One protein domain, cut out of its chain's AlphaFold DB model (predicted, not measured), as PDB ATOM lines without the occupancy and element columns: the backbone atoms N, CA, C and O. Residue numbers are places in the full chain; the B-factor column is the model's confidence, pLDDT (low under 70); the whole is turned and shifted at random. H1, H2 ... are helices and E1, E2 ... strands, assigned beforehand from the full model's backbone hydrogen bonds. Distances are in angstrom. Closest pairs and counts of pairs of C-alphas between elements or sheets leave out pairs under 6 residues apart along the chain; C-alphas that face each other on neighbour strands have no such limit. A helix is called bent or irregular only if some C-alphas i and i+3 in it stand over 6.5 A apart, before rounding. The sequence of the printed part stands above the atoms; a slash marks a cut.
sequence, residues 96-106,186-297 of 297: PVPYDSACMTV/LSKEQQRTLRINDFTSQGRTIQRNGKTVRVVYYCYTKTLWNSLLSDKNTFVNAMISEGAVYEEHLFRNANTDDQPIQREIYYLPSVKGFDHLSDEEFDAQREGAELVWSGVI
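What this domain is: This is residues 96 to 106 and 186 to 297 of the 297 residues of the protein "zf-HC2 domain-containing protein" of Schaedlerella arabinosiphila (UniProt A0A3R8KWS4). Look first for one long, twisted sheet: the hairpin of E2 and E3 makes its length, the shorter strands E5 and E6 lie beside part of that hairpin, and H4 lies slantwise over one face. The three small helices H1, H2 and H3 are spread round the end where E2 begins and E3 ends, while residues 247 to 261, with no named element, pass along the side of the sheet away from H4. The printed part has 123 residues, with four named helices and six named strands in the order E1 H1 E2 E3 H2 H3 E4 E5 H4 E6; the sheet is mixed, its order E2, E3, E5, E6. The class is mixed, helices and strands. The whole is compact, with a radius of gyration of the C-alphas of 15.7 A, yet elongated, spanning 51 by 27 by 26 A.

Where its parts are: Start at Pro 96 and go on to C-alpha 104 at (94.616, 15.834, 164.213), where E1 begins; it covers residues 104 to 106. After the cut, H1 covers residues 188 to 194. E2, residues 198 to 208, starts at C-alpha 198 at (93.635, 2.085, 165.660), bends by 51 degrees at residue 205 and is 30.5 A long. E3 returns over residues 211 to 223 and measures 37.6 A from first to last C-alpha. Next come H2, residues 224 to 229, H3, residues 238 to 241, and E4, residues 244 to 246. E5 covers residues 262 to 267, 17.0 A. H4, residues 279 to 288, is 15.9 A long; it is neither bent nor irregular, but only just: C-alphas 283 and 286 are 6.1 A apart. E6, residues 290 to 296, is 18.5 A long and ends at C-alpha 296 at (84.105, 23.614, 179.171).

How they stand to each other: Begin with the hairpin E2 and E3, antiparallel at 164 degrees; find N 202 and O 217, 2.8 A apart, within hydrogen-bond range. E3 and E5 are parallel at 24 degrees, with N 216 and O 264 at 2.9 A. E5 and E6 are antiparallel at 163 degrees, with N 265 and O 293 at 2.8 A. The edge strands are E2 and E6. H4 on one face of this sheet makes two layers, a helix over a sheet; its height over the sheet is 9.0 A. It lies over E3 and, only just, over E2 and E5, with 3 C-alphas on each of those two; on the local plane it stands at 56 degrees to E3, slantwise to the strands. Its closest C-alphas to E2 are those of Ile 206 and Asp 279, 6.1 A apart. H3 only grazes the sheet, with its residues 238 to 241. H1 and H2 are not on it and are apart from each other; H1 and H3 are close but not clearly touching, with the C-alphas of Lys 188 and Ser 241 closest at 7.3 A. E1 and E4 pair with no named strand; the closest C-alphas of E1 and E6 are those of Val 106 and Trp 293, 6.2 A apart, and those of H3 and E4 are Met 239 and Val 245, 6.3 A apart. In H1 and H2 every O i to N i+4 pair is within hydrogen-bond range; in H4 it is 2 of 6, beside 5 of 7 O i to N i+3 pairs, and H3 is too short for an O i to N i+4 pair.

The domain as a whole: The two C-alphas farthest apart are those of Gly 210 and Asp 231, at 51.3 A. Residues 107 to 185 are not printed, and C-alphas 106 and 186 are 13.7 A apart across the cut. The links E4 to E5 and E5 to H4 are long. Mean pLDDT of the printed part is 77.9; look for values under 70 at residues 229 to 244 and 246 to 259.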
ATOM      1  N   PRO A  96     102.809   3.951 167.696       87.31
ATOM      2  CA  PRO A  96     102.152   5.241 167.722       87.31
ATOM      3  C   PRO A  96     102.524   6.108 166.523       87.31
ATOM      4  O   PRO A  96     103.646   6.051 166.012       87.31
ATOM      5  N   VAL A  97     101.561   6.897 166.062       85.88
ATOM      6  CA  VAL A  97     101.760   7.868 164.985       85.88
ATOM      7  C   VAL A  97     102.202   9.201 165.599       85.88
ATOM      8  O   VAL A  97     101.772   9.533 166.701       85.88
ATOM      9  N   PRO A  98     103.123   9.945 164.963       86.19
ATOM     10  CA  PRO A  98     103.480  11.275 165.439       86.19
ATOM     11  C   PRO A  98     102.282  12.225 165.347       86.19
ATOM     12  O   PRO A  98     101.457  12.106 164.439       86.19
ATOM     13  N   TYR A  99     102.212  13.170 166.281       87.12
ATOM     14  CA  TYR A  99     101.201  14.218 166.252       87.12
ATOM     15  C   TYR A  99     101.421  15.155 165.060       87.12
ATOM     16  O   TYR A  99     102.552  15.555 164.782       87.12
ATOM     17  N   ASP A 100     100.331  15.520 164.392       86.56
ATOM     18  CA  ASP A 100     100.303  16.561 163.369       86.56
ATOM     19  C   ASP A 100      99.082  17.451 163.618       86.56
ATOM     20  O   ASP A 100      97.941  17.016 163.442       86.56
ATOM     21  N   SER A 101      99.317  18.697 164.028       85.75
ATOM     22  CA  SER A 101      98.257  19.649 164.377       85.75
ATOM     23  C   SER A 101      97.380  20.055 163.192       85.75
ATOM     24  O   SER A 101      96.255  20.501 163.401       85.75
ATOM     25  N   ALA A 102      97.862  19.926 161.951       84.44
ATOM     26  CA  ALA A 102      97.059  20.227 160.762       84.44
ATOM     27  C   ALA A 102      96.051  19.110 160.453       84.44
ATOM     28  O   ALA A 102      95.030  19.347 159.807       84.44
ATOM     29  N   CYS A 103      96.339  17.895 160.915       82.50
ATOM     30  CA  CYS A 103      95.584  16.697 160.575       82.50
ATOM     31  C   CYS A 103      94.833  16.090 161.762       82.50
ATOM     32  O   CYS A 103      93.918  15.307 161.539       82.50
ATOM     33  N   MET A 104      95.205  16.405 163.001       87.38
ATOM     34  CA  MET A 104      94.616  15.834 164.213       87.38
ATOM     35  C   MET A 104      94.028  16.952 165.070       87.38
ATOM     36  O   MET A 104      94.748  17.636 165.802       87.38
ATOM     37  N   THR A 105      92.714  17.123 164.980       85.88
ATOM     38  CA  THR A 105      91.976  18.194 165.657       85.88
ATOM     39  C   THR A 105      90.835  17.626 166.492       85.88
ATOM     40  O   THR A 105      90.443  16.467 166.343       85.88
ATOM     41  N   VAL A 106      90.302  18.446 167.394       86.25
ATOM     42  CA  VAL A 106      89.067  18.139 168.114       86.25
ATOM     43  C   VAL A 106      88.047  19.215 167.797       86.25
ATOM     44  O   VAL A 106      88.334  20.406 167.916       86.25
ATOM     45  N   LEU A 186      92.951  13.761 157.321       78.75
ATOM     46  CA  LEU A 186      93.809  13.172 156.297       78.75
ATOM     47  C   LEU A 186      92.939  12.661 155.157       78.75
ATOM     48  O   LEU A 186      91.879  12.079 155.397       78.75
ATOM     49  N   SER A 187      93.405  12.803 153.914       75.75
ATOM     50  CA  SER A 187      92.735  12.136 152.797       75.75
ATOM     51  C   SER A 187      92.734  10.619 153.024       75.75
ATOM     52  O   SER A 187      93.654  10.068 153.638       75.75
ATOM     53  N   LYS A 188      91.736   9.903 152.489       71.56
ATOM     54  CA  LYS A 188      91.694   8.430 152.579       71.56
ATOM     55  C   LYS A 188      92.989   7.785 152.057       71.56
ATOM     56  O   LYS A 188      93.409   6.743 152.555       71.56
ATOM     57  N   GLU A 189      93.653   8.408 151.084       74.00
ATOM     58  CA  GLU A 189      94.946   7.958 150.556       74.00
ATOM     59  C   GLU A 189      96.104   8.177 151.538       74.00
ATOM     60  O   GLU A 189      96.943   7.289 151.711       74.00
ATOM     61  N   GLN A 190      96.139   9.320 152.228       76.69
ATOM     62  CA  GLN A 190      97.141   9.601 153.258       76.69
ATOM     63  C   GLN A 190      96.956   8.700 154.481       76.69
ATOM     64  O   GLN A 190      97.935   8.147 154.979       76.69
ATOM     65  N   GLN A 191      95.715   8.465 154.917       73.75
ATOM     66  CA  GLN A 191      95.415   7.525 156.005       73.75
ATOM     67  C   GLN A 191      95.896   6.108 155.668       73.75
ATOM     68  O   GLN A 191      96.551   5.459 156.485       73.75
ATOM     69  N   ARG A 192      95.650   5.650 154.432       71.69
ATOM     70  CA  ARG A 192      96.159   4.364 153.923       71.69
ATOM     71  C   ARG A 192      97.684   4.331 153.854       71.69
ATOM     72  O   ARG A 192      98.273   3.309 154.189       71.69
ATOM     73  N   THR A 193      98.322   5.430 153.459       76.12
ATOM     74  CA  THR A 193      99.790   5.547 153.416       76.12
ATOM     75  C   THR A 193     100.404   5.464 154.813       76.12
ATOM     76  O   THR A 193     101.359   4.720 155.025       76.12
ATOM     77  N   LEU A 194      99.825   6.171 155.787       74.25
ATOM     78  CA  LEU A 194     100.252   6.130 157.188       74.25
ATOM     79  C   LEU A 194      99.838   4.831 157.896       74.25
ATOM     80  O   LEU A 194     100.385   4.509 158.952       74.25
ATOM     81  N   ARG A 195      98.927   4.062 157.283       75.94
ATOM     82  CA  ARG A 195      98.380   2.787 157.770       75.94
ATOM     83  C   ARG A 195      97.765   2.898 159.167       75.94
ATOM     84  O   ARG A 195      97.811   1.937 159.934       75.94
ATOM     85  N   ILE A 196      97.200   4.062 159.488       78.31
ATOM     86  CA  ILE A 196      96.480   4.290 160.745       78.31
ATOM     87  C   ILE A 196      95.262   3.374 160.754       78.31
ATOM     88  O   ILE A 196      94.482   3.358 159.801       78.31
ATOM     89  N   ASN A 197      95.114   2.577 161.804       76.31
ATOM     90  CA  ASN A 197      94.033   1.599 161.897       76.31
ATOM     91  C   ASN A 197      93.460   1.449 163.302       76.31
ATOM     92  O   ASN A 197      92.529   0.667 163.488       76.31
ATOM     93  N   ASP A 198      94.014   2.175 164.267       78.56
ATOM     94  CA  ASP A 198      93.635   2.085 165.660       78.56
ATOM     95  C   ASP A 198      93.722   3.459 166.336       78.56
ATOM     96  O   ASP A 198      94.511   4.328 165.956       78.56
ATOM     97  N   PHE A 199      92.852   3.659 167.314       82.94
ATOM     98  CA  PHE A 199      92.713   4.870 168.103       82.94
ATOM     99  C   PHE A 199      92.607   4.408 169.551       82.94
ATOM    100  O   PHE A 199      91.818   3.516 169.863       82.94
ATOM    101  N   THR A 200      93.429   4.970 170.428       82.44
ATOM    102  CA  THR A 200      93.415   4.647 171.856       82.44
ATOM    103  C   THR A 200      93.285   5.937 172.650       82.44
ATOM    104  O   THR A 200      93.949   6.921 172.340       82.44
ATOM    105  N   SER A 201      92.459   5.922 173.693       85.56
ATOM    106  CA  SER A 201      92.291   7.046 174.611       85.56
ATOM    107  C   SER A 201      92.249   6.574 176.056       85.56
ATOM    108  O   SER A 201      91.723   5.498 176.333       85.56
ATOM    109  N   GLN A 202      92.722   7.412 176.969       86.69
ATOM    110  CA  GLN A 202      92.572   7.248 178.408       86.69
ATOM    111  C   GLN A 202      92.162   8.581 179.026       86.69
ATOM    112  O   GLN A 202      92.826   9.594 178.818       86.69
ATOM    113  N   GLY A 203      91.063   8.586 179.778       84.81
ATOM    114  CA  GLY A 203      90.510   9.795 180.381       84.81
ATOM    115  C   GLY A 203      90.252   9.630 181.870       84.81
ATOM    116  O   GLY A 203      89.750   8.591 182.296       84.81
ATOM    117  N   ARG A 204      90.568  10.661 182.656       86.38
ATOM    118  CA  ARG A 204      90.298  10.714 184.099       86.38
ATOM    119  C   ARG A 204      89.870  12.107 184.532       86.38
ATOM    120  O   ARG A 204      90.298  13.107 183.961       86.38
ATOM    121  N   THR A 205      89.043  12.155 185.567       88.56
ATOM    122  CA  THR A 205      88.643  13.400 186.222       88.56
ATOM    123  C   THR A 205      89.500  13.588 187.464       88.56
ATOM    124  O   THR A 205      89.432  12.769 188.375       88.56
ATOM    125  N   ILE A 206      90.301  14.650 187.484       89.19
ATOM    126  CA  ILE A 206      91.262  14.956 188.546       89.19
ATOM    127  C   ILE A 206      90.935  16.299 189.205       89.19
ATOM    128  O   ILE A 206      90.254  17.152 188.626       89.19
ATOM    129  N   GLN A 207      91.455  16.510 190.413       90.06
ATOM    130  CA  GLN A 207      91.363  17.791 191.111       90.06
ATOM    131  C   GLN A 207      92.661  18.578 190.956       90.06
ATOM    132  O   GLN A 207      93.675  18.246 191.564       90.06
ATOM    133  N   ARG A 208      92.627  19.665 190.183       88.25
ATOM    134  CA  ARG A 208      93.793  20.516 189.935       88.25
ATOM    135  C   ARG A 208      93.565  21.902 190.515       88.25
ATOM    136  O   ARG A 208      92.662  22.622 190.097       88.25
ATOM    137  N   ASN A 209      94.389  22.298 191.485       85.88
ATOM    138  CA  ASN A 209      94.289  23.607 192.151       85.88
ATOM    139  C   ASN A 209      92.879  23.907 192.710       85.88
ATOM    140  O   ASN A 209      92.399  25.037 192.632       85.88
ATOM    141  N   GLY A 210      92.193  22.882 193.229       82.88
ATOM    142  CA  GLY A 210      90.829  22.999 193.761       82.88
ATOM    143  C   GLY A 210      89.722  23.093 192.704       82.88
ATOM    144  O   GLY A 210      88.577  23.360 193.066       82.88
ATOM    145  N   LYS A 211      90.036  22.887 191.419       87.38
ATOM    146  CA  LYS A 211      89.064  22.789 190.324       87.38
ATOM    147  C   LYS A 211      89.039  21.374 189.754       87.38
ATOM    148  O   LYS A 211      90.095  20.789 189.512       87.38
ATOM    149  N   THR A 212      87.840  20.885 189.461       89.25
ATOM    150  CA  THR A 212      87.642  19.611 188.770       89.25
ATOM    151  C   THR A 212      87.965  19.786 187.291       89.25
ATOM    152  O   THR A 212      87.356  20.623 186.623       89.25
ATOM    153  N   VAL A 213      88.918  19.006 186.783       89.81
ATOM    154  CA  VAL A 213      89.310  19.003 185.369       89.81
ATOM    155  C   VAL A 213      89.303  17.566 184.865       89.81
ATOM    156  O   VAL A 213      89.895  16.681 185.484       89.81
ATOM    157  N   ARG A 214      88.646  17.320 183.734       89.00
ATOM    158  CA  ARG A 214      88.694  16.031 183.046       89.00
ATOM    159  C   ARG A 214      89.787  16.063 181.986       89.00
ATOM    160  O   ARG A 214      89.687  16.771 180.988       89.00
ATOM    161  N   VAL A 215      90.835  15.285 182.220       90.12
ATOM    162  CA  VAL A 215      92.007  15.183 181.352       90.12
ATOM    163  C   VAL A 215      91.885  13.916 180.520       90.12
ATOM    164  O   VAL A 215      91.648  12.832 181.057       90.12
ATOM    165  N   VAL A 216      92.033  14.049 179.206       89.94
ATOM    166  CA  VAL A 216      91.973  12.935 178.257       89.94
ATOM    167  C   VAL A 216      93.242  12.918 177.424       89.94
ATOM    168  O   VAL A 216      93.544  13.883 176.732       89.94
ATOM    169  N   TYR A 217      93.953  11.797 177.448       90.75
ATOM    170  CA  TYR A 217      95.049  11.523 176.530       90.75
ATOM    171  C   TYR A 217      94.560  10.611 175.420       90.75
ATOM    172  O   TYR A 217      93.887   9.615 175.691       90.75
ATOM    173  N   TYR A 218      94.917  10.907 174.177       89.75
ATOM    174  CA  TYR A 218      94.621  10.031 173.052       89.75
ATOM    175  C   TYR A 218      95.802   9.910 172.097       89.75
ATOM    176  O   TYR A 218      96.697  10.758 172.064       89.75
ATOM    177  N   CYS A 219      95.799   8.844 171.305       88.06
ATOM    178  CA  CYS A 219      96.685   8.709 170.164       88.06
ATOM    179  C   CYS A 219      96.082   7.855 169.054       88.06
ATOM    180  O   CYS A 219      95.243   6.976 169.274       88.06
ATOM    181  N   TYR A 220      96.577   8.100 167.844       87.06
ATOM    182  CA  TYR A 220      96.371   7.218 166.705       87.06
ATOM    183  C   TYR A 220      97.546   6.252 166.611       87.06
ATOM    184  O   TYR A 220      98.707   6.645 166.751       87.06
ATOM    185  N   THR A 221      97.257   4.981 166.356       85.00
ATOM    186  CA  THR A 221      98.283   3.953 166.212       85.00
ATOM    187  C   THR A 221      98.090   3.144 164.933       85.00
ATOM    188  O   THR A 221      97.023   3.128 164.308       85.00
ATOM    189  N   LYS A 222      99.174   2.494 164.516       84.81
ATOM    190  CA  LYS A 222      99.177   1.465 163.478       84.81
ATOM    191  C   LYS A 222      99.674   0.155 164.073       84.81
ATOM    192  O   LYS A 222     100.689   0.136 164.767       84.81
ATOM    193  N   THR A 223      99.004  -0.957 163.803       82.00
ATOM    194  CA  THR A 223      99.501  -2.272 164.247       82.00
ATOM    195  C   THR A 223     100.694  -2.732 163.405       82.00
ATOM    196  O   THR A 223     100.772  -2.433 162.207       82.00
ATOM    197  N   LEU A 224     101.624  -3.484 164.004       81.56
ATOM    198  CA  LEU A 224     102.763  -4.073 163.282       81.56
ATOM    199  C   LEU A 224     102.273  -4.954 162.128       81.56
ATOM    200  O   LEU A 224     102.832  -4.907 161.036       81.56
ATOM    201  N   TRP A 225     101.181  -5.692 162.356       78.62
ATOM    202  CA  TRP A 225     100.477  -6.464 161.338       78.62
ATOM    203  C   TRP A 225     100.101  -5.602 160.130       78.62
ATOM    204  O   TRP A 225     100.508  -5.914 159.013       78.62
ATOM    205  N   ASN A 226      99.403  -4.478 160.335       75.06
ATOM    206  CA  ASN A 226      99.048  -3.603 159.217       75.06
ATOM    207  C   ASN A 226     100.277  -2.944 158.596       75.06
ATOM    208  O   ASN A 226     100.309  -2.767 157.384       75.06
ATOM    209  N   SER A 227     101.310  -2.627 159.377       76.81
ATOM    210  CA  SER A 227     102.543  -2.039 158.850       76.81
ATOM    211  C   SER A 227     103.367  -3.000 157.984       76.81
ATOM    212  O   SER A 227     104.059  -2.525 157.089       76.81
ATOM    213  N   LEU A 228     103.322  -4.311 158.241       75.81
ATOM    214  CA  LEU A 228     104.178  -5.303 157.575       75.81
ATOM    215  C   LEU A 228     103.446  -6.168 156.543       75.81
ATOM    216  O   LEU A 228     104.062  -6.567 155.561       75.81
ATOM    217  N   LEU A 229     102.164  -6.475 156.762       69.00
ATOM    218  CA  LEU A 229     101.467  -7.556 156.050       69.00
ATOM    219  C   LEU A 229     100.218  -7.118 155.280       69.00
ATOM    220  O   LEU A 229      99.769  -7.863 154.414       69.00
ATOM    221  N   SER A 230      99.643  -5.947 155.567       58.31
ATOM    222  CA  SER A 230      98.425  -5.519 154.867       58.31
ATOM    223  C   SER A 230      98.732  -4.889 153.506       58.31
ATOM    224  O   SER A 230      99.466  -3.899 153.411       58.31
ATOM    225  N   ASP A 231      98.112  -5.453 152.466       58.19
ATOM    226  CA  ASP A 231      97.852  -4.785 151.190       58.19
ATOM    227  C   ASP A 231      96.730  -3.744 151.355       58.19
ATOM    228  O   ASP A 231      96.046  -3.703 152.381       58.19
ATOM    229  N   LYS A 232      96.516  -2.896 150.338       55.03
ATOM    230  CA  LYS A 232      95.648  -1.690 150.363       55.03
ATOM    231  C   LYS A 232      94.201  -1.876 150.882       55.03
ATOM    232  O   LYS A 232      93.529  -0.868 151.089       55.03
ATOM    233  N   ASN A 233      93.726  -3.107 151.107       53.00
ATOM    234  CA  ASN A 233      92.321  -3.445 151.359       53.00
ATOM    235  C   ASN A 233      92.016  -4.218 152.663       53.00
ATOM    236  O   ASN A 233      90.893  -4.696 152.803       53.00
ATOM    237  N   THR A 234      92.935  -4.373 153.628       51.16
ATOM    238  CA  THR A 234      92.665  -5.234 154.808       51.16
ATOM    239  C   THR A 234      92.616  -4.490 156.151       51.16
ATOM    240  O   THR A 234      93.610  -3.945 156.623       51.16
ATOM    241  N   PHE A 235      91.421  -4.533 156.760       45.06
ATOM    242  CA  PHE A 235      91.050  -4.193 158.145       45.06
ATOM    243  C   PHE A 235      91.550  -2.831 158.661       45.06
ATOM    244  O   PHE A 235      92.451  -2.733 159.496       45.06
ATOM    245  N   VAL A 236      90.927  -1.762 158.161       51.75
ATOM    246  CA  VAL A 236      90.891  -0.466 158.852       51.75
ATOM    247  C   VAL A 236      89.682  -0.516 159.785       51.75
ATOM    248  O   VAL A 236      88.612  -0.940 159.352       51.75
ATOM    249  N   ASN A 237      89.834  -0.128 161.054       54.91
ATOM    250  CA  ASN A 237      88.679   0.106 161.917       54.91
ATOM    251  C   ASN A 237      87.746   1.101 161.199       54.91
ATOM    252  O   ASN A 237      88.176   2.215 160.899       54.91
ATOM    253  N   ALA A 238      86.517   0.683 160.867       52.31
ATOM    254  CA  ALA A 238      85.604   1.464 160.027       52.31
ATOM    255  C   ALA A 238      85.403   2.889 160.574       52.31
ATOM    256  O   ALA A 238      85.448   3.851 159.814       52.31
ATOM    257  N   MET A 239      85.352   3.025 161.900       53.19
ATOM    258  CA  MET A 239      85.219   4.307 162.593       53.19
ATOM    259  C   MET A 239      86.413   5.248 162.358       53.19
ATOM    260  O   MET A 239      86.254   6.451 162.203       53.19
ATOM    261  N   ILE A 240      87.626   4.706 162.241       58.78
ATOM    262  CA  ILE A 240      88.828   5.495 161.927       58.78
ATOM    263  C   ILE A 240      88.891   5.814 160.431       58.78
ATOM    264  O   ILE A 240      89.404   6.859 160.045       58.78
ATOM    265  N   SER A 241      88.323   4.944 159.588       51.84
ATOM    266  CA  SER A 241      88.253   5.154 158.136       51.84
ATOM    267  C   SER A 241      87.312   6.292 157.725       51.84
ATOM    268  O   SER A 241      87.490   6.884 156.657       51.84
ATOM    269  N   GLU A 242      86.330   6.603 158.572       57.59
ATOM    270  CA  GLU A 242      85.435   7.753 158.414       57.59
ATOM    271  C   GLU A 242      86.080   9.059 158.903       57.59
ATOM    272  O   GLU A 242      85.607  10.140 158.566       57.59
ATOM    273  N   GLY A 243      87.209   8.974 159.616       57.16
ATOM    274  CA  GLY A 243      88.003  10.121 160.058       57.16
ATOM    275  C   GLY A 243      87.457  10.840 161.292       57.16
ATOM    276  O   GLY A 243      88.140  11.715 161.807       57.16
ATOM    277  N   ALA A 244      86.282  10.460 161.792       65.44
ATOM    278  CA  ALA A 244      85.659  11.029 162.980       65.44
ATOM    279  C   ALA A 244      85.502   9.946 164.056       65.44
ATOM    280  O   ALA A 244      84.830   8.938 163.841       65.44
ATOM    281  N   VAL A 245      86.119  10.147 165.223       70.38
ATOM    282  CA  VAL A 245      85.920   9.284 166.397       70.38
ATOM    283  C   VAL A 245      85.114  10.055 167.433       70.38
ATOM    284  O   VAL A 245      85.539  11.106 167.914       70.38
ATOM    285  N   TYR A 246      83.939   9.528 167.766       67.06
ATOM    286  CA  TYR A 246      82.994  10.178 168.668       67.06
ATOM    287  C   TYR A 246      83.174   9.736 170.121       67.06
ATOM    288  O   TYR A 246      83.526   8.592 170.418       67.06
ATOM    289  N   GLU A 247      82.884  10.662 171.035       62.06
ATOM    290  CA  GLU A 247      83.141  10.536 172.472       62.06
ATOM    291  C   GLU A 247      82.479   9.326 173.163       62.06
ATOM    292  O   GLU A 247      82.958   8.856 174.196       62.06
ATOM    293  N   GLU A 248      81.381   8.801 172.618       57.41
ATOM    294  CA  GLU A 248      80.627   7.672 173.192       57.41
ATOM    295  C   GLU A 248      81.433   6.380 173.278       57.41
ATOM    296  O   GLU A 248      81.213   5.561 174.171       57.41
ATOM    297  N   HIS A 249      82.405   6.217 172.386       53.25
ATOM    298  CA  HIS A 249      83.196   4.999 172.268       53.25
ATOM    299  C   HIS A 249      84.429   4.983 173.189       53.25
ATOM    300  O   HIS A 249      85.245   4.067 173.112       53.25
ATOM    301  N   LEU A 250      84.563   5.969 174.088       55.00
ATOM    302  CA  LEU A 250      85.766   6.227 174.896       55.00
ATOM    303  C   LEU A 250      85.666   5.751 176.357       55.00
ATOM    304  O   LEU A 250      86.307   6.331 177.231       55.00
ATOM    305  N   PHE A 251      84.853   4.728 176.648       49.06
ATOM    306  CA  PHE A 251      84.635   4.214 178.013       49.06
ATOM    307  C   PHE A 251      84.247   5.317 179.013       49.06
ATOM    308  O   PHE A 251      84.809   5.441 180.102       49.06
ATOM    309  N   ARG A 252      83.270   6.157 178.647       50.78
ATOM    310  CA  ARG A 252      82.686   7.114 179.593       50.78
ATOM    311  C   ARG A 252      82.095   6.313 180.766       50.78
ATOM    312  O   ARG A 252      81.284   5.416 180.546       50.78
ATOM    313  N   ASN A 253      82.453   6.651 182.008       45.81
ATOM    314  CA  ASN A 253      81.617   6.288 183.152       45.81
ATOM    315  C   ASN A 253      80.254   6.944 182.910       45.81
ATOM    316  O   ASN A 253      80.112   8.156 183.054       45.81
ATOM    317  N   ALA A 254      79.273   6.153 182.473       46.44
ATOM    318  CA  ALA A 254      77.981   6.631 181.982       46.44
ATOM    319  C   ALA A 254      77.140   7.386 183.034       46.44
ATOM    320  O   ALA A 254      76.086   7.904 182.696       46.44
ATOM    321  N   ASN A 255      77.600   7.469 184.288       46.44
ATOM    322  CA  ASN A 255      76.790   7.875 185.433       46.44
ATOM    323  C   ASN A 255      77.346   9.069 186.242       46.44
ATOM    324  O   ASN A 255      76.929   9.226 187.386       46.44
ATOM    325  N   THR A 256      78.300   9.877 185.748       48.62
ATOM    326  CA  THR A 256      78.904  10.934 186.606       48.62
ATOM    327  C   THR A 256      79.120  12.332 186.011       48.62
ATOM    328  O   THR A 256      79.336  13.248 186.795       48.62
ATOM    329  N   ASP A 257      78.979  12.548 184.699       52.59
ATOM    330  CA  ASP A 257      79.315  13.836 184.055       52.59
ATOM    331  C   ASP A 257      78.157  14.387 183.199       52.59
ATOM    332  O   ASP A 257      78.233  14.420 181.969       52.59
ATOM    333  N   ASP A 258      77.067  14.805 183.848       58.19
ATOM    334  CA  ASP A 258      75.993  15.592 183.207       58.19
ATOM    335  C   ASP A 258      76.179  17.110 183.384       58.19
ATOM    336  O   ASP A 258      75.396  17.897 182.854       58.19
ATOM    337  N   GLN A 259      77.204  17.540 184.126       65.75
ATOM    338  CA  GLN A 259      77.534  18.955 184.274       65.75
ATOM    339  C   GLN A 259      78.720  19.325 183.382       65.75
ATOM    340  O   GLN A 259      79.669  18.544 183.296       65.75
ATOM    341  N   PRO A 260      78.689  20.515 182.757       76.69
ATOM    342  CA  PRO A 260      79.809  21.002 181.971       76.69
ATOM    343  C   PRO A 260      81.032  21.166 182.881       76.69
ATOM    344  O   PRO A 260      81.009  21.927 183.852       76.69
ATOM    345  N   ILE A 261      82.097  20.424 182.584       83.50
ATOM    346  CA  ILE A 261      83.346  20.408 183.359       83.50
ATOM    347  C   ILE A 261      84.475  20.897 182.451       83.50
ATOM    348  O   ILE A 261      84.441  20.710 181.235       83.50
ATOM    349  N   GLN A 262      85.491  21.539 183.034       89.62
ATOM    350  CA  GLN A 262      86.700  21.887 182.292       89.62
ATOM    351  C   GLN A 262      87.350  20.605 181.769       89.62
ATOM    352  O   GLN A 262      87.693  19.707 182.540       89.62
ATOM    353  N   ARG A 263      87.555  20.540 180.465       89.56
ATOM    354  CA  ARG A 263      88.150  19.406 179.779       89.56
ATOM    355  C   ARG A 263      89.410  19.831 179.058       89.56
ATOM    356  O   ARG A 263      89.456  20.891 178.438       89.56
ATOM    357  N   GLU A 264      90.412  18.974 179.129       92.00
ATOM    358  CA  GLU A 264      91.679  19.142 178.431       92.00
ATOM    359  C   GLU A 264      92.005  17.851 177.693       92.00
ATOM    360  O   GLU A 264      91.995  16.762 178.275       92.00
ATOM    361  N   ILE A 265      92.266  17.978 176.399       91.38
ATOM    362  CA  ILE A 265      92.541  16.862 175.509       91.38
ATOM    363  C   ILE A 265      93.962  16.999 175.001       91.38
ATOM    364  O   ILE A 265      94.317  17.986 174.355       91.38
ATOM    365  N   TYR A 266      94.744  15.966 175.260       92.56
ATOM    366  CA  TYR A 266      96.151  15.894 174.936       92.56
ATOM    367  C   TYR A 266      96.425  14.744 173.972       92.56
ATOM    368  O   TYR A 266      95.900  13.639 174.131       92.56
ATOM    369  N   TYR A 267      97.295  14.980 173.001       92.25
ATOM    370  CA  TYR A 267      97.871  13.928 172.187       92.25
ATOM    371  C   TYR A 267      99.143  13.411 172.846       92.25
ATOM    372  O   TYR A 267     100.095  14.165 173.051       92.25
ATOM    373  N   LEU A 268      99.185  12.113 173.135       92.19
ATOM    374  CA  LEU A 268     100.367  11.471 173.695       92.19
ATOM    375  C   LEU A 268     100.624  10.147 172.974       92.19
ATOM    376  O   LEU A 268      99.811   9.234 173.109       92.19
ATOM    377  N   PRO A 269     101.755   9.986 172.260       85.31
ATOM    378  CA  PRO A 269     102.030   8.798 171.453       85.31
ATOM    379  C   PRO A 269     101.823   7.469 172.197       85.31
ATOM    380  O   PRO A 269     101.374   6.502 171.597       85.31
ATOM    381  N   SER A 270     102.060   7.389 173.506       83.88
ATOM    382  CA  SER A 270     101.761   6.185 174.288       83.88
ATOM    383  C   SER A 270     100.888   6.494 175.494       83.88
ATOM    384  O   SER A 270     101.337   7.147 176.427       83.88
ATOM    385  N   VAL A 271      99.685   5.920 175.513       79.81
ATOM    386  CA  VAL A 271      98.740   5.977 176.646       79.81
ATOM    387  C   VAL A 271      98.604   4.628 177.375       79.81
ATOM    388  O   VAL A 271      97.650   4.389 178.114       79.81
ATOM    389  N   LYS A 272      99.541   3.696 177.143       79.19
ATOM    390  CA  LYS A 272      99.556   2.378 177.802       79.19
ATOM    391  C   LYS A 272     100.022   2.491 179.255       79.19
ATOM    392  O   LYS A 272     100.947   3.237 179.553       79.19
ATOM    393  N   GLY A 273      99.433   1.674 180.131       78.94
ATOM    394  CA  GLY A 273      99.853   1.559 181.533       78.94
ATOM    395  C   GLY A 273      99.336   2.672 182.446       78.94
ATOM    396  O   GLY A 273      99.777   2.771 183.586       78.94
ATOM    397  N   PHE A 274      98.397   3.492 181.967       84.25
ATOM    398  CA  PHE A 274      97.864   4.616 182.737       84.25
ATOM    399  C   PHE A 274      96.957   4.155 183.881       84.25
ATOM    400  O   PHE A 274      96.783   4.888 184.846       84.25
ATOM    401  N   ASP A 275      96.448   2.922 183.817       81.50
ATOM    402  CA  ASP A 275      95.514   2.345 184.788       81.50
ATOM    403  C   ASP A 275      96.055   2.341 186.226       81.50
ATOM    404  O   ASP A 275      95.285   2.517 187.168       81.50
ATOM    405  N   HIS A 276      97.371   2.215 186.403       85.69
ATOM    406  CA  HIS A 276      98.015   2.133 187.718       85.69
ATOM    407  C   HIS A 276      98.575   3.461 188.240       85.69
ATOM    408  O   HIS A 276      99.065   3.494 189.366       85.69
ATOM    409  N   LEU A 277      98.529   4.532 187.443       89.50
ATOM    410  CA  LEU A 277      99.059   5.833 187.846       89.50
ATOM    411  C   LEU A 277      98.154   6.483 188.897       89.50
ATOM    412  O   LEU A 277      96.930   6.332 188.840       89.50
ATOM    413  N   SER A 278      98.749   7.230 189.823       91.19
ATOM    414  CA  SER A 278      98.018   8.200 190.650       91.19
ATOM    415  C   SER A 278      97.477   9.357 189.801       91.19
ATOM    416  O   SER A 278      97.867   9.531 188.643       91.19
ATOM    417  N   ASP A 279      96.571  10.156 190.362       90.81
ATOM    418  CA  ASP A 279      96.009  11.313 189.660       90.81
ATOM    419  C   ASP A 279      97.090  12.355 189.340       90.81
ATOM    420  O   ASP A 279      97.089  12.922 188.247       90.81
ATOM    421  N   GLU A 280      98.060  12.560 190.235       91.12
ATOM    422  CA  GLU A 280      99.195  13.459 190.013       91.12
ATOM    423  C   GLU A 280     100.134  12.947 188.913       91.12
ATOM    424  O   GLU A 280     100.552  13.718 188.050       91.12
ATOM    425  N   GLU A 281     100.455  11.649 188.908       92.44
ATOM    426  CA  GLU A 281     101.310  11.039 187.877       92.44
ATOM    427  C   GLU A 281     100.632  11.011 186.507       92.44
ATOM    428  O   GLU A 281     101.301  11.178 185.485       92.44
ATOM    429  N   PHE A 282      99.314  10.804 186.482       91.81
ATOM    430  CA  PHE A 282      98.496  10.895 185.276       91.81
ATOM    431  C   PHE A 282      98.458  12.335 184.751       91.81
ATOM    432  O   PHE A 282      98.619  12.558 183.551       91.81
ATOM    433  N   ASP A 283      98.294  13.325 185.632       92.19
ATOM    434  CA  ASP A 283      98.315  14.744 185.260       92.19
ATOM    435  C   ASP A 283      99.687  15.188 184.740       92.19
ATOM    436  O   ASP A 283      99.774  15.960 183.786       92.19
ATOM    437  N   ALA A 284     100.770  14.670 185.322       92.75
ATOM    438  CA  ALA A 284     102.139  14.982 184.917       92.75
ATOM    439  C   ALA A 284     102.462  14.544 183.477       92.75
ATOM    440  O   ALA A 284     103.331  15.139 182.841       92.75
ATOM    441  N   GLN A 285     101.739  13.564 182.914       92.88
ATOM    442  CA  GLN A 285     101.950  13.123 181.524       92.88
ATOM    443  C   GLN A 285     101.731  14.243 180.498       92.88
ATOM    444  O   GLN A 285     102.285  14.176 179.400       92.88
ATOM    445  N   ARG A 286     100.999  15.306 180.857       91.31
ATOM    446  CA  ARG A 286     100.790  16.480 180.000       91.31
ATOM    447  C   ARG A 286     102.090  17.160 179.590       91.31
ATOM    448  O   ARG A 286     102.124  17.800 178.551       91.31
ATOM    449  N   GLU A 287     103.145  17.053 180.400       91.06
ATOM    450  CA  GLU A 287     104.434  17.696 180.121       91.06
ATOM    451  C   GLU A 287     105.108  17.114 178.873       91.06
ATOM    452  O   GLU A 287     105.868  17.806 178.203       91.06
ATOM    453  N   GLY A 288     104.808  15.853 178.546       90.06
ATOM    454  CA  GLY A 288     105.263  15.179 177.331       90.06
ATOM    455  C   GLY A 288     104.191  15.062 176.248       90.06
ATOM    456  O   GLY A 288     104.391  14.309 175.294       90.06
ATOM    457  N   ALA A 289     103.052  15.740 176.405       93.38
ATOM    458  CA  ALA A 289     101.904  15.632 175.517       93.38
ATOM    459  C   ALA A 289     101.585  16.970 174.841       93.38
ATOM    460  O   ALA A 289     101.820  18.043 175.392       93.38
ATOM    461  N   GLU A 290     100.989  16.901 173.656       94.25
ATOM    462  CA  GLU A 290     100.576  18.084 172.900       94.25
ATOM    463  C   GLU A 290      99.126  18.427 173.241       94.25
ATOM    464  O   GLU A 290      98.245  17.576 173.125       94.25
ATOM    465  N   LEU A 291      98.851  19.658 173.678       94.31
ATOM    466  CA  LEU A 291      97.479  20.090 173.952       94.31
ATOM    467  C   LEU A 291      96.734  20.290 172.629       94.31
ATOM    468  O   LEU A 291      97.057  21.195 171.864       94.31
ATOM    469  N   VAL A 292      95.704  19.482 172.391       91.50
ATOM    470  CA  VAL A 292      94.896  19.548 171.166       91.50
ATOM    471  C   VAL A 292      93.661  20.416 171.365       91.50
ATOM    472  O   VAL A 292      93.267  21.149 170.461       91.50
ATOM    473  N   TRP A 293      93.039  20.345 172.542       91.81
ATOM    474  CA  TRP A 293      91.820  21.097 172.827       91.81
ATOM    475  C   TRP A 293      91.634  21.330 174.324       91.81
ATOM    476  O   TRP A 293      91.985  20.486 175.148       91.81
ATOM    477  N   SER A 294      91.063  22.478 174.679       91.75
ATOM    478  CA  SER A 294      90.714  22.830 176.054       91.75
ATOM    479  C   SER A 294      89.461  23.698 176.065       91.75
ATOM    480  O   SER A 294      89.403  24.711 175.368       91.75
ATOM    481  N   GLY A 295      88.486  23.345 176.894       88.38
ATOM    482  CA  GLY A 295      87.209  24.047 176.975       88.38
ATOM    483  C   GLY A 295      86.290  23.453 178.034       88.38
ATOM    484  O   GLY A 295      86.630  22.471 178.687       88.38
ATOM    485  N   VAL A 296      85.126  24.067 178.220       87.31
ATOM    486  CA  VAL A 296      84.105  23.614 179.171       87.31
ATOM    487  C   VAL A 296      82.965  22.988 178.379       87.31
ATOM    488  O   VAL A 296      82.393  23.671 177.534       87.31
ATOM    489  N   ILE A 297      82.674  21.710 178.635       76.50
ATOM    490  CA  ILE A 297      81.626  20.926 177.953       76.50
ATOM    491  C   ILE A 297      81.185  19.720 178.787       76.50
ATOM    492  O   ILE A 297      82.007  19.173 179.569       76.50
TER     493      ILE A 297